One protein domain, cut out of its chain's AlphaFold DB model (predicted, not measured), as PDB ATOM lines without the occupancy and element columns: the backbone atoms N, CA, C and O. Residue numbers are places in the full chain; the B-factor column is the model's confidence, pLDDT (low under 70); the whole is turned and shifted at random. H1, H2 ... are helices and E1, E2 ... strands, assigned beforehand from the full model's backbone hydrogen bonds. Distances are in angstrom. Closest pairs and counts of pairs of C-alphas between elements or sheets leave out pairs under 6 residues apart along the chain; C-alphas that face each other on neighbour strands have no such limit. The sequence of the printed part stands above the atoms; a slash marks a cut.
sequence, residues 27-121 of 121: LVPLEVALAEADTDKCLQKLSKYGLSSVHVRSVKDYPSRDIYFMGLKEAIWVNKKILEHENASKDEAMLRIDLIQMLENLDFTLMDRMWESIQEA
ATOM      1  N   LEU A  27      -7.147   0.497  21.458       82.81
ATOM      2  CA  LEU A  27      -8.248   1.308  20.934       82.81
ATOM      3  C   LEU A  27      -9.421   1.341  21.910       82.81
ATOM      4  O   LEU A  27      -9.809   0.316  22.467       82.81
ATOM      5  N   VAL A  28     -10.030   2.516  22.057       85.25
ATOM      6  CA  VAL A  28     -11.200   2.726  22.917       85.25
ATOM      7  C   VAL A  28     -12.331   3.360  22.106       85.25
ATOM      8  O   VAL A  28     -12.051   4.276  21.326       85.25
ATOM      9  N   PRO A  29     -13.592   2.903  22.261       87.62
ATOM     10  CA  PRO A  29     -14.742   3.538  21.622       87.62
ATOM     11  C   PRO A  29     -14.854   5.018  21.995       87.62
ATOM     12  O   PRO A  29     -14.629   5.375  23.155       87.62
ATOM     13  N   LEU A  30     -15.221   5.876  21.042       88.94
ATOM     14  CA  LEU A  30     -15.284   7.325  21.265       88.94
ATOM     15  C   LEU A  30     -16.234   7.706  22.398       88.94
ATOM     16  O   LEU A  30     -15.918   8.576  23.208       88.94
ATOM     17  N   GLU A  31     -17.374   7.033  22.471       89.19
ATOM     18  CA  GLU A  31     -18.416   7.313  23.450       89.19
ATOM     19  C   GLU A  31     -17.932   7.034  24.875       89.19
ATOM     20  O   GLU A  31     -18.229   7.784  25.806       89.19
ATOM     21  N   VAL A  32     -17.120   5.984  25.030       87.44
ATOM     22  CA  VAL A  32     -16.464   5.641  26.295       87.44
ATOM     23  C   VAL A  32     -15.350   6.638  26.582       87.44
ATOM     24  O   VAL A  32     -15.322   7.237  27.652       87.44
ATOM     25  N   ALA A  33     -14.466   6.873  25.610       90.00
ATOM     26  CA  ALA A  33     -13.312   7.757  25.743       90.00
ATOM     27  C   ALA A  33     -13.689   9.203  26.098       90.00
ATOM     28  O   ALA A  33     -12.908   9.894  26.751       90.00
ATOM     29  N   LEU A  34     -14.866   9.673  25.683       90.38
ATOM     30  CA  LEU A  34     -15.324  11.046  25.899       90.38
ATOM     31  C   LEU A  34     -16.505  11.159  26.864       90.38
ATOM     32  O   LEU A  34     -16.937  12.289  27.123       90.38
ATOM     33  N   ALA A  35     -16.988  10.047  27.427       89.62
ATOM     34  CA  ALA A  35     -18.207  10.000  28.239       89.62
ATOM     35  C   ALA A  35     -19.363  10.790  27.586       89.62
ATOM     36  O   ALA A  35     -20.024  11.607  28.226       89.62
ATOM     37  N   GLU A  36     -19.547  10.600  26.280       90.62
ATOM     38  CA  GLU A  36     -20.524  11.303  25.449       90.62
ATOM     39  C   GLU A  36     -21.216  10.276  24.554       90.62
ATOM     40  O   GLU A  36     -20.565   9.571  23.794       90.62
ATOM     41  N   ALA A  37     -22.536  10.158  24.669       87.38
ATOM     42  CA  ALA A  37     -23.286   9.104  23.984       87.38
ATOM     43  C   ALA A  37     -23.505   9.399  22.493       87.38
ATOM     44  O   ALA A  37     -23.806   8.491  21.720       87.38
ATOM     45  N   ASP A  38     -23.408  10.669  22.102       87.88
ATOM     46  CA  ASP A  38     -23.618  11.121  20.733       87.88
ATOM     47  C   ASP A  38     -22.290  11.131  19.960       87.88
ATOM     48  O   ASP A  38     -21.414  11.971  20.192       87.88
ATOM     49  N   THR A  39     -22.153  10.201  19.013       86.00
ATOM     50  CA  THR A  39     -20.961  10.057  18.169       86.00
ATOM     51  C   THR A  39     -20.627  11.341  17.401       86.00
ATOM     52  O   THR A  39     -19.448  11.678  17.265       86.00
ATOM     53  N   ASP A  40     -21.620  12.114  16.949       86.94
ATOM     54  CA  ASP A  40     -21.363  13.364  16.223       86.94
ATOM     55  C   ASP A  40     -20.757  14.419  17.157       86.94
ATOM     56  O   ASP A  40     -19.820  15.132  16.781       86.94
ATOM     57  N   LYS A  41     -21.218  14.482  18.412       88.69
ATOM     58  CA  LYS A  41     -20.607  15.350  19.433       88.69
ATOM     59  C   LYS A  41     -19.205  14.894  19.808       88.69
ATOM     60  O   LYS A  41     -18.335  15.743  20.021       88.69
ATOM     61  N   CYS A  42     -18.963  13.585  19.855       88.44
ATOM     62  CA  CYS A  42     -17.624  13.033  20.038       88.44
ATOM     63  C   CYS A  42     -16.678  13.530  18.939       88.44
ATOM     64  O   CYS A  42     -15.644  14.125  19.237       88.44
ATOM     65  N   LEU A  43     -17.060  13.370  17.672       87.19
ATOM     66  CA  LEU A  43     -16.255  13.800  16.526       87.19
ATOM     67  C   LEU A  43     -16.021  15.317  16.516       87.19
ATOM     68  O   LEU A  43     -14.898  15.772  16.282       87.19
ATOM     69  N   GLN A  44     -17.044  16.111  16.845       87.81
ATOM     70  CA  GLN A  44     -16.898  17.560  17.000       87.81
ATOM     71  C   GLN A  44     -15.895  17.915  18.104       87.81
ATOM     72  O   GLN A  44     -15.010  18.745  17.874       87.81
ATOM     73  N   LYS A  45     -15.965  17.265  19.274       86.38
ATOM     74  CA  LYS A  45     -14.994  17.469  20.362       86.38
ATOM     75  C   LYS A  45     -13.575  17.117  19.924       86.38
ATOM     76  O   LYS A  45     -12.674  17.922  20.133       86.38
ATOM     77  N   LEU A  46     -13.366  15.977  19.271       86.88
ATOM     78  CA  LEU A  46     -12.041  15.590  18.772       86.88
ATOM     79  C   LEU A  46     -11.468  16.633  17.807       86.88
ATOM     80  O   LEU A  46     -10.307  17.023  17.941       86.88
ATOM     81  N   SER A  47     -12.302  17.154  16.901       85.50
ATOM     82  CA  SER A  47     -11.885  18.193  15.957       85.50
ATOM     83  C   SER A  47     -11.443  19.488  16.656       85.50
ATOM     84  O   SER A  47     -10.433  20.077  16.269       85.50
ATOM     85  N   LYS A  48     -12.127  19.889  17.741       86.75
ATOM     86  CA  LYS A  48     -11.773  21.059  18.568       86.75
ATOM     87  C   LYS A  48     -10.384  20.917  19.194       86.75
ATOM     88  O   LYS A  48      -9.673  21.908  19.334       86.75
ATOM     89  N   TYR A  49      -9.993  19.693  19.539       84.19
ATOM     90  CA  TYR A  49      -8.686  19.372  20.116       84.19
ATOM     91  C   TYR A  49      -7.624  18.992  19.070       84.19
ATOM     92  O   TYR A  49      -6.528  18.580  19.434       84.19
ATOM     93  N   GLY A  50      -7.906  19.160  17.773       80.25
ATOM     94  CA  GLY A  50      -6.932  18.927  16.703       80.25
ATOM     95  C   GLY A  50      -6.691  17.454  16.364       80.25
ATOM     96  O   GLY A  50      -5.765  17.152  15.613       80.25
ATOM     97  N   LEU A  51      -7.521  16.540  16.871       78.88
ATOM     98  CA  LEU A  51      -7.467  15.130  16.496       78.88
ATOM     99  C   LEU A  51      -8.216  14.928  15.179       78.88
ATOM    100  O   LEU A  51      -9.423  15.141  15.084       78.88
ATOM    101  N   SER A  52      -7.473  14.536  14.143       67.25
ATOM    102  CA  SER A  52      -7.987  14.405  12.772       67.25
ATOM    103  C   SER A  52      -8.173  12.963  12.301       67.25
ATOM    104  O   SER A  52      -8.512  12.744  11.138       67.25
ATOM    105  N   SER A  53      -7.909  11.983  13.164       71.06
ATOM    106  CA  SER A  53      -7.996  10.559  12.842       71.06
ATOM    107  C   SER A  53      -8.766   9.805  13.912       71.06
ATOM    108  O   SER A  53      -8.515   9.967  15.100       71.06
ATOM    109  N   VAL A  54      -9.678   8.953  13.457       79.94
ATOM    110  CA  VAL A  54     -10.407   7.976  14.264       79.94
ATOM    111  C   VAL A  54     -10.399   6.649  13.516       79.94
ATOM    112  O   VAL A  54     -10.356   6.613  12.282       79.94
ATOM    113  N   HIS A  55     -10.414   5.552  14.255       78.75
ATOM    114  CA  HIS A  55     -10.521   4.210  13.707       78.75
ATOM    115  C   HIS A  55     -11.994   3.844  13.592       78.75
ATOM    116  O   HIS A  55     -12.741   4.010  14.544       78.75
ATOM    117  N   VAL A  56     -12.414   3.319  12.447       83.06
ATOM    118  CA  VAL A  56     -13.797   2.878  12.245       83.06
ATOM    119  C   VAL A  56     -13.796   1.371  12.074       83.06
ATOM    120  O   VAL A  56     -13.013   0.844  11.278       83.06
ATOM    121  N   ARG A  57     -14.648   0.675  12.825       77.19
ATOM    122  CA  ARG A  57     -14.887  -0.756  12.636       77.19
ATOM    123  C   ARG A  57     -16.387  -1.007  12.505       77.19
ATOM    124  O   ARG A  57     -17.161  -0.612  13.372       77.19
ATOM    125  N   SER A  58     -16.785  -1.671  11.426       74.88
ATOM    126  CA  SER A  58     -18.177  -2.060  11.188       74.88
ATOM    127  C   SER A  58     -18.475  -3.409  11.848       74.88
ATOM    128  O   SER A  58     -17.616  -4.296  11.881       74.88
ATOM    129  N   VAL A  59     -19.694  -3.571  12.363       73.25
ATOM    130  CA  VAL A  59     -20.176  -4.837  12.937       73.25
ATOM    131  C   VAL A  59     -20.763  -5.702  11.819       73.25
ATOM    132  O   VAL A  59     -21.586  -5.222  11.040       73.25
ATOM    133  N   LYS A  60     -20.346  -6.973  11.736       66.06
ATOM    134  CA  LYS A  60     -20.680  -7.895  10.630       66.06
ATOM    135  C   LYS A  60     -22.187  -8.026  10.384       66.06
ATOM    136  O   LYS A  60     -22.624  -7.921   9.240       66.06
ATOM    137  N   ASP A  61     -22.958  -8.162  11.458       65.19
ATOM    138  CA  ASP A  61     -24.412  -8.368  11.408       65.19
ATOM    139  C   ASP A  61     -25.235  -7.074  11.399       65.19
ATOM    140  O   ASP A  61     -26.440  -7.089  11.146       65.19
ATOM    141  N   TYR A  62     -24.590  -5.931  11.641       62.00
ATOM    142  CA  TYR A  62     -25.234  -4.620  11.655       62.00
ATOM    143  C   TYR A  62     -24.440  -3.637  10.788       62.00
ATOM    144  O   TYR A  62     -23.823  -2.709  11.312       62.00
ATOM    145  N   PRO A  63     -24.498  -3.780   9.449       58.56
ATOM    146  CA  PRO A  63     -23.733  -2.951   8.512       58.56
ATOM    147  C   PRO A  63     -24.120  -1.463   8.535       58.56
ATOM    148  O   PRO A  63     -23.453  -0.644   7.915       58.56
ATOM    149  N   SER A  64     -25.195  -1.094   9.239       60.31
ATOM    150  CA  SER A  64     -25.588   0.297   9.476       60.31
ATOM    151  C   SER A  64     -25.020   0.892  10.771       60.31
ATOM    152  O   SER A  64     -25.363   2.027  11.102       60.31
ATOM    153  N   ARG A  65     -24.230   0.140  11.549       69.12
ATOM    154  CA  ARG A  65     -23.611   0.602  12.797       69.12
ATOM    155  C   ARG A  65     -22.095   0.504  12.698       69.12
ATOM    156  O   ARG A  65     -21.501  -0.549  12.929       69.12
ATOM    157  N   ASP A  66     -21.493   1.637  12.376       79.62
ATOM    158  CA  ASP A  66     -20.063   1.847  12.522       79.62
ATOM    159  C   ASP A  66     -19.745   2.206  13.973       79.62
ATOM    160  O   ASP A  66     -20.422   3.041  14.575       79.62
ATOM    161  N   ILE A  67     -18.710   1.578  14.525       80.62
ATOM    162  CA  ILE A  67     -18.159   1.939  15.829       80.62
ATOM    163  C   ILE A  67     -16.863   2.700  15.586       80.62
ATOM    164  O   ILE A  67     -15.978   2.246  14.851       80.62
ATOM    165  N   TYR A  68     -16.769   3.870  16.206       85.94
ATOM    166  CA  TYR A  68     -15.629   4.762  16.099       85.94
ATOM    167  C   TYR A  68     -14.743   4.596  17.328       85.94
ATOM    168  O   TYR A  68     -15.226   4.536  18.456       85.94
ATOM    169  N   PHE A  69     -13.437   4.564  17.111       85.38
ATOM    170  CA  PHE A  69     -12.437   4.392  18.147       85.38
ATOM    171  C   PHE A  69     -11.343   5.445  18.017       85.38
ATOM    172  O   PHE A  69     -11.065   5.960  16.931       85.38
ATOM    173  N   MET A  70     -10.665   5.702  19.125       86.19
ATOM    174  CA  MET A  70      -9.436   6.488  19.181       86.19
ATOM    175  C   MET A  70      -8.366   5.737  19.969       86.19
ATOM    176  O   MET A  70      -8.681   4.794  20.705       86.19
ATOM    177  N   GLY A  71      -7.108   6.141  19.815       84.44
ATOM    178  CA  GLY A  71      -6.028   5.587  20.619       84.44
ATOM    179  C   GLY A  71      -6.209   5.947  22.091       84.44
ATOM    180  O   GLY A  71      -6.629   7.056  22.430       84.44
ATOM    181  N   LEU A  72      -5.848   5.036  22.991       85.25
ATOM    182  CA  LEU A  72      -5.962   5.272  24.432       85.25
ATOM    183  C   LEU A  72      -5.232   6.542  24.888       85.25
ATOM    184  O   LEU A  72      -5.767   7.343  25.653       85.25
ATOM    185  N   LYS A  73      -3.998   6.738  24.415       85.94
ATOM    186  CA  LYS A  73      -3.203   7.921  24.768       85.94
ATOM    187  C   LYS A  73      -3.889   9.207  24.323       85.94
ATOM    188  O   LYS A  73      -3.865  10.187  25.061       85.94
ATOM    189  N   GLU A  74      -4.530   9.186  23.157       87.50
ATOM    190  CA  GLU A  74      -5.329  10.305  22.663       87.50
ATOM    191  C   GLU A  74      -6.553  10.524  23.562       87.50
ATOM    192  O   GLU A  74      -6.842  11.661  23.920       87.50
ATOM    193  N   ALA A  75      -7.229   9.455  23.999       90.12
ATOM    194  CA  ALA A  75      -8.378   9.541  24.904       90.12
ATOM    195  C   ALA A  75      -7.992  10.166  26.253       90.12
ATOM    196  O   ALA A  75      -8.630  11.116  26.714       90.12
ATOM    197  N   ILE A  76      -6.905   9.692  26.867       91.31
ATOM    198  CA  ILE A  76      -6.365  10.260  28.111       91.31
ATOM    199  C   ILE A  76      -5.984  11.727  27.898       91.31
ATOM    200  O   ILE A  76      -6.306  12.587  28.721       91.31
ATOM    201  N   TRP A  77      -5.311  12.030  26.789       92.12
ATOM    202  CA  TRP A  77      -4.873  13.382  26.470       92.12
ATOM    203  C   TRP A  77      -6.047  14.353  26.291       92.12
ATOM    204  O   TRP A  77      -6.009  15.441  26.863       92.12
ATOM    205  N   VAL A  78      -7.115  13.964  25.584       91.81
ATOM    206  CA  VAL A  78      -8.309  14.814  25.418       91.81
ATOM    207  C   VAL A  78      -8.967  15.102  26.759       91.81
ATOM    208  O   VAL A  78      -9.294  16.252  27.034       91.81
ATOM    209  N   ASN A  79      -9.120  14.101  27.628       93.31
ATOM    210  CA  ASN A  79      -9.716  14.326  28.947       93.31
ATOM    211  C   ASN A  79      -8.860  15.262  29.815       93.31
ATOM    212  O   ASN A  79      -9.409  16.131  30.491       93.31
ATOM    213  N   LYS A  80      -7.524  15.168  29.731       93.19
ATOM    214  CA  LYS A  80      -6.615  16.143  30.360       93.19
ATOM    215  C   LYS A  80      -6.804  17.544  29.770       93.19
ATOM    216  O   LYS A  80      -6.887  18.512  30.519       93.19
ATOM    217  N   LYS A  81      -6.958  17.671  28.448       92.94
ATOM    218  CA  LYS A  81      -7.196  18.967  27.795       92.94
ATOM    219  C   LYS A  81      -8.534  19.596  28.162       92.94
ATOM    220  O   LYS A  81      -8.564  20.808  28.370       92.94
ATOM    221  N   ILE A  82      -9.590  18.793  28.288       90.62
ATOM    222  CA  ILE A  82     -10.899  19.237  28.780       90.62
ATOM    223  C   ILE A  82     -10.753  19.812  30.190       90.62
ATOM    224  O   ILE A  82     -11.173  20.940  30.423       90.62
ATOM    225  N   LEU A  83     -10.083  19.096  31.098       92.06
ATOM    226  CA  LEU A  83      -9.824  19.572  32.463       92.06
ATOM    227  C   LEU A  83      -8.995  20.868  32.509       92.06
ATOM    228  O   LEU A  83      -9.207  21.700  33.385       92.06
ATOM    229  N   GLU A  84      -8.043  21.032  31.591       90.69
ATOM    230  CA  GLU A  84      -7.163  22.205  31.533       90.69
ATOM    231  C   GLU A  84      -7.833  23.452  30.928       90.69
ATOM    232  O   GLU A  84      -7.490  24.568  31.317       90.69
ATOM    233  N   HIS A  85      -8.727  23.290  29.946       87.88
ATOM    234  CA  HIS A  85      -9.190  24.399  29.093       87.88
ATOM    235  C   HIS A  85     -10.694  24.659  29.161       87.88
ATOM    236  O   HIS A  85     -11.138  25.742  28.774       87.88
ATOM    237  N   GLU A  86     -11.495  23.690  29.599       87.38
ATOM    238  CA  GLU A  86     -12.932  23.877  29.763       87.38
ATOM    239  C   GLU A  86     -13.232  24.280  31.206       87.38
ATOM    240  O   GLU A  86     -12.645  23.767  32.156       87.38
ATOM    241  N   ASN A  87     -14.167  25.217  31.381       85.81
ATOM    242  CA  ASN A  87     -14.663  25.588  32.703       85.81
ATOM    243  C   ASN A  87     -15.641  24.510  33.198       85.81
ATOM    244  O   ASN A  87     -16.851  24.737  33.264       85.81
ATOM    245  N   ALA A  88     -15.110  23.312  33.439       84.94
ATOM    246  CA  ALA A  88     -15.864  22.139  33.843       84.94
ATOM    247  C   ALA A  88     -16.456  22.334  35.243       84.94
ATOM    248  O   ALA A  88     -15.834  22.915  36.138       84.94
ATOM    249  N   SER A  89     -17.666  21.816  35.453       92.31
ATOM    250  CA  SER A  89     -18.223  21.718  36.801       92.31
ATOM    251  C   SER A  89     -17.389  20.750  37.648       92.31
ATOM    252  O   SER A  89     -16.631  19.933  37.124       92.31
ATOM    253  N   LYS A  90     -17.545  20.796  38.976       92.31
ATOM    254  CA  LYS A  90     -16.874  19.838  39.868       92.31
ATOM    255  C   LYS A  90     -17.227  18.386  39.519       92.31
ATOM    256  O   LYS A  90     -16.343  17.535  39.528       92.31
ATOM    257  N   ASP A  91     -18.489  18.130  39.188       93.19
ATOM    258  CA  ASP A  91     -18.973  16.792  38.843       93.19
ATOM    259  C   ASP A  91     -18.380  16.313  37.515       93.19
ATOM    260  O   ASP A  91     -17.946  15.168  37.404       93.19
ATOM    261  N   GLU A  92     -18.281  17.201  36.521       90.50
ATOM    262  CA  GLU A  92     -17.616  16.878  35.260       90.50
ATOM    263  C   GLU A  92     -16.115  16.655  35.470       90.50
ATOM    264  O   GLU A  92     -15.564  15.693  34.943       90.50
ATOM    265  N   ALA A  93     -15.452  17.468  36.293       92.94
ATOM    266  CA  ALA A  93     -14.040  17.274  36.601       92.94
ATOM    267  C   ALA A  93     -13.775  15.918  37.277       92.94
ATOM    268  O   ALA A  93     -12.832  15.221  36.902       92.94
ATOM    269  N   MET A  94     -14.626  15.511  38.226       94.50
ATOM    270  CA  MET A  94     -14.547  14.190  38.859       94.50
ATOM    271  C   MET A  94     -14.751  13.064  37.846       94.50
ATOM    272  O   MET A  94     -13.913  12.171  37.765       94.50
ATOM    273  N   LEU A  95     -15.790  13.154  37.009       93.31
ATOM    274  CA  LEU A  95     -16.049  12.175  35.950       93.31
ATOM    275  C   LEU A  95     -14.837  12.002  35.021       93.31
ATOM    276  O   LEU A  95     -14.488  10.885  34.648       93.31
ATOM    277  N   ARG A  96     -14.181  13.105  34.643       93.81
ATOM    278  CA  ARG A  96     -12.998  13.077  33.771       93.81
ATOM    279  C   ARG A  96     -11.798  12.427  34.456       93.81
ATOM    280  O   ARG A  96     -11.070  11.691  33.796       93.81
ATOM    281  N   ILE A  97     -11.592  12.674  35.750       94.00
ATOM    282  CA  ILE A  97     -10.526  12.034  36.536       94.00
ATOM    283  C   ILE A  97     -10.764  10.523  36.622       94.00
ATOM    284  O   ILE A  97      -9.851   9.756  36.321       94.00
ATOM    285  N   ASP A  98     -11.986  10.105  36.952       94.31
ATOM    286  CA  ASP A  98     -12.354   8.687  37.026       94.31
ATOM    287  C   ASP A  98     -12.170   8.002  35.666       94.31
ATOM    288  O   ASP A  98     -11.630   6.899  35.578       94.31
ATOM    289  N   LEU A  99     -12.552   8.684  34.581       92.56
ATOM    290  CA  LEU A  99     -12.368   8.178  33.227       92.56
ATOM    291  C   LEU A  99     -10.886   8.034  32.866       92.56
ATOM    292  O   LEU A  99     -10.496   7.006  32.321       92.56
ATOM    293  N   ILE A 100     -10.041   9.013  33.200       93.81
ATOM    294  CA  ILE A 100      -8.589   8.915  32.991       93.81
ATOM    295  C   ILE A 100      -8.024   7.706  33.743       93.81
ATOM    296  O   ILE A 100      -7.294   6.920  33.146       93.81
ATOM    297  N   GLN A 101      -8.401   7.514  35.008       92.69
ATOM    298  CA  GLN A 101      -7.940   6.373  35.804       92.69
ATOM    299  C   GLN A 101      -8.420   5.037  35.234       92.69
ATOM    300  O   GLN A 101      -7.665   4.067  35.215       92.69
ATOM    301  N   MET A 102      -9.659   4.968  34.746       90.94
ATOM    302  CA  MET A 102     -10.182   3.774  34.085       90.94
ATOM    303  C   MET A 102      -9.385   3.447  32.818       90.94
ATOM    304  O   MET A 102      -8.989   2.301  32.622       90.94
ATOM    305  N   LEU A 103      -9.118   4.454  31.983       89.06
ATOM    306  CA  LEU A 103      -8.351   4.306  30.748       89.06
ATOM    307  C   LEU A 103      -6.900   3.883  31.036       89.06
ATOM    308  O   LEU A 103      -6.381   2.991  30.373       89.06
ATOM    309  N   GLU A 104      -6.255   4.464  32.049       88.81
ATOM    310  CA  GLU A 104      -4.885   4.109  32.453       88.81
ATOM    311  C   GLU A 104      -4.760   2.660  32.963       88.81
ATOM    312  O   GLU A 104      -3.682   2.075  32.868       88.81
ATOM    313  N   ASN A 105      -5.854   2.066  33.455       88.06
ATOM    314  CA  ASN A 105      -5.896   0.699  33.987       88.06
ATOM    315  C   ASN A 105      -6.567  -0.318  33.046       88.06
ATOM    316  O   ASN A 105      -6.834  -1.451  33.453       88.06
ATOM    317  N   LEU A 106      -6.881   0.070  31.810       82.31
ATOM    318  CA  LEU A 106      -7.594  -0.786  30.867       82.31
ATOM    319  C   LEU A 106      -6.714  -1.968  30.411       82.31
ATOM    320  O   LEU A 106      -5.581  -1.775  29.974       82.31
ATOM    321  N   ASP A 107      -7.246  -3.195  30.450       79.81
ATOM    322  CA  ASP A 107      -6.581  -4.365  29.858       79.81
ATOM    323  C   ASP A 107      -6.887  -4.451  28.355       79.81
ATOM    324  O   ASP A 107      -7.955  -4.907  27.930       79.81
ATOM    325  N   PHE A 108      -5.924  -4.034  27.533       71.62
ATOM    326  CA  PHE A 108      -6.047  -4.034  26.071       71.62
ATOM    327  C   PHE A 108      -6.218  -5.434  25.489       71.62
ATOM    328  O   PHE A 108      -6.954  -5.616  24.523       71.62
ATOM    329  N   THR A 109      -5.611  -6.441  26.117       70.62
ATOM    330  CA  THR A 109      -5.703  -7.834  25.665       70.62
ATOM    331  C   THR A 109      -7.124  -8.361  25.820       70.62
ATOM    332  O   THR A 109      -7.556  -9.236  25.069       70.62
ATOM    333  N   LEU A 110      -7.848  -7.886  26.833       69.88
ATOM    334  CA  LEU A 110      -9.253  -8.220  27.028       69.88
ATOM    335  C   LEU A 110     -10.138  -7.484  26.015       69.88
ATOM    336  O   LEU A 110     -11.034  -8.100  25.443       69.88
ATOM    337  N   MET A 111      -9.861  -6.206  25.752       72.25
ATOM    338  CA  MET A 111     -10.628  -5.395  24.797       72.25
ATOM    339  C   MET A 111     -10.495  -5.888  23.354       72.25
ATOM    340  O   MET A 111     -11.501  -5.984  22.651       72.25
ATOM    341  N   ASP A 112      -9.288  -6.264  22.930       71.69
ATOM    342  CA  ASP A 112      -9.074  -6.849  21.604       71.69
ATOM    343  C   ASP A 112      -9.819  -8.183  21.465       71.69
ATOM    344  O   ASP A 112     -10.523  -8.389  20.479       71.69
ATOM    345  N   ARG A 113      -9.788  -9.038  22.498       71.06
ATOM    346  CA  ARG A 113     -10.541 -10.306  22.516       71.06
ATOM    347  C   ARG A 113     -12.058 -10.112  22.508       71.06
ATOM    348  O   ARG A 113     -12.771 -10.855  21.839       71.06
ATOM    349  N   MET A 114     -12.570  -9.122  23.241       70.19
ATOM    350  CA  MET A 114     -13.990  -8.756  23.188       70.19
ATOM    351  C   MET A 114     -14.390  -8.277  21.797       70.19
ATOM    352  O   MET A 114     -15.503  -8.531  21.349       70.19
ATOM    353  N   TRP A 115     -13.497  -7.575  21.107       70.06
ATOM    354  CA  TRP A 115     -13.770  -7.139  19.752       70.06
ATOM    355  C   TRP A 115     -13.756  -8.297  18.752       70.06
ATOM    356  O   TRP A 115     -14.652  -8.387  17.913       70.06
ATOM    357  N   GLU A 116     -12.767  -9.184  18.841       71.06
ATOM    358  CA  GLU A 116     -12.687 -10.388  18.006       71.06
ATOM    359  C   GLU A 116     -13.971 -11.221  18.122       71.06
ATOM    360  O   GLU A 116     -14.539 -11.607  17.101       71.06
ATOM    361  N   SER A 117     -14.519 -11.386  19.330       69.31
ATOM    362  CA  SER A 117     -15.771 -12.130  19.516       69.31
ATOM    363  C   SER A 117     -16.993 -11.456  18.876       69.31
ATOM    364  O   SER A 117     -17.854 -12.151  18.344       69.31
ATOM    365  N   ILE A 118     -17.059 -10.119  18.850       67.31
ATOM    366  CA  ILE A 118     -18.121  -9.360  18.158       67.31
ATOM    367  C   ILE A 118     -18.013  -9.503  16.626       67.31
ATOM    368  O   ILE A 118     -19.004  -9.321  15.922       67.31
ATOM    369  N   GLN A 119     -16.828  -9.809  16.090       64.25
ATOM    370  CA  GLN A 119     -16.624 -10.045  14.653       64.25
ATOM    371  C   GLN A 119     -16.828 -11.502  14.218       64.25
ATOM    372  O   GLN A 119     -16.974 -11.770  13.016       64.25
ATOM    373  N   GLU A 120     -16.759 -12.438  15.158       59.25
ATOM    374  CA  GLU A 120     -16.990 -13.866  14.923       59.25
ATOM    375  C   GLU A 120     -18.442 -14.294  15.165       59.25
ATOM    376  O   GLU A 120     -18.848 -15.313  14.603       59.25
ATOM    377  N   ALA A 121     -19.198 -13.523  15.953       49.19
ATOM    378  CA  ALA A 121     -20.650 -13.639  16.086       49.19
ATOM    379  C   ALA A 121     -21.364 -13.232  14.788       49.19
ATOM    380  O   ALA A 121     -22.314 -13.966  14.440       49.19
TER     381      ALA A 121
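Overview. This is residues 27 to 121 of the 121 residues of a protein of Symbiodinium microadriaticum (UniProt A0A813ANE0). An elongated body has a helical hairpin of H3 and H4 at one end and a long strand hairpin of E2 and E3 reaching to the other, with short E1 and H1 near its middle. H2 packs on H1 at one side, and H5, which touches no other helix, runs back beside the strand hairpin. The 95 printed residues have five named helices and three named strands, in the order E1 H1 H2 E2 E3 H3 H4 H5; the sheet runs E1 E3 E2, antiparallel. The class is mixed, helices and strands. The whole is compact, with a radius of gyration of the C-alphas of 14.0 A, and spans 43 by 26 by 21 A.

Arrangement. E1, residues 27 to 29, is an edge strand and the antiparallel neighbour of E3, residues 62 to 71, with N 28 and O 70 within hydrogen-bond range at 3.0 A. H1, residues 30 to 34, is on the sheet at a height over the sheet of 7.0 A. H2, residues 39 to 48, touches H1, closest at the C-alphas of Leu 30 and Cys 42, 6.3 A. E2, residues 55 to 59, forms a hairpin with E3; N 69 and O 55 are 2.7 A apart, and N 57 and O 67 2.9 A. The pairing is staggered: E3 pairs with E2 over residues 62 to 69 and with E1 over 69 to 71. E1, H1 H2 and E2 make a split strand-helix-strand unit, two strands running the same way with E3 between them, and its crossover is right-handed. H3, residues 72 to 85, touches H1, closest at the C-alphas of Ala 33 and Ala 75, 5.3 A. H4, residues 90 to 104, forms a helical hairpin with H3 at a shallow tilt of 21 degrees, opposite ways; the closest C-alphas, of Ile 76 and Ile 100, are 5.5 A apart. H5, residues 108 to 120, only grazes the sheet and is apart from H4. In H1 to H5 every O i to N i+4 pair is within hydrogen-bond range.

Along the chain. E1 begins at C-alpha 27, (-8.248, 1.308, 20.934). H2 is 14.3 A long and E2 13.3 A. E3 is 23.5 A long and bends by 63 degrees at residue 65. H3 is 19.9 A long, and H4, 21.1 A, begins at C-alpha 90, (-16.874, 19.838, 39.868). H5, 18.5 A, ends at C-alpha 120, (-16.990, -13.866, 14.923).

Size, cuts and confidence. The two C-alphas farthest apart are those of Asn 87 and Glu 120, 43.3 A. The printed part has no cut, and no link is long. The mean pLDDT of the printed part is 82.7; residue 52, residues 60 to 65, residue 110 and residues 117 to 121 are under 70.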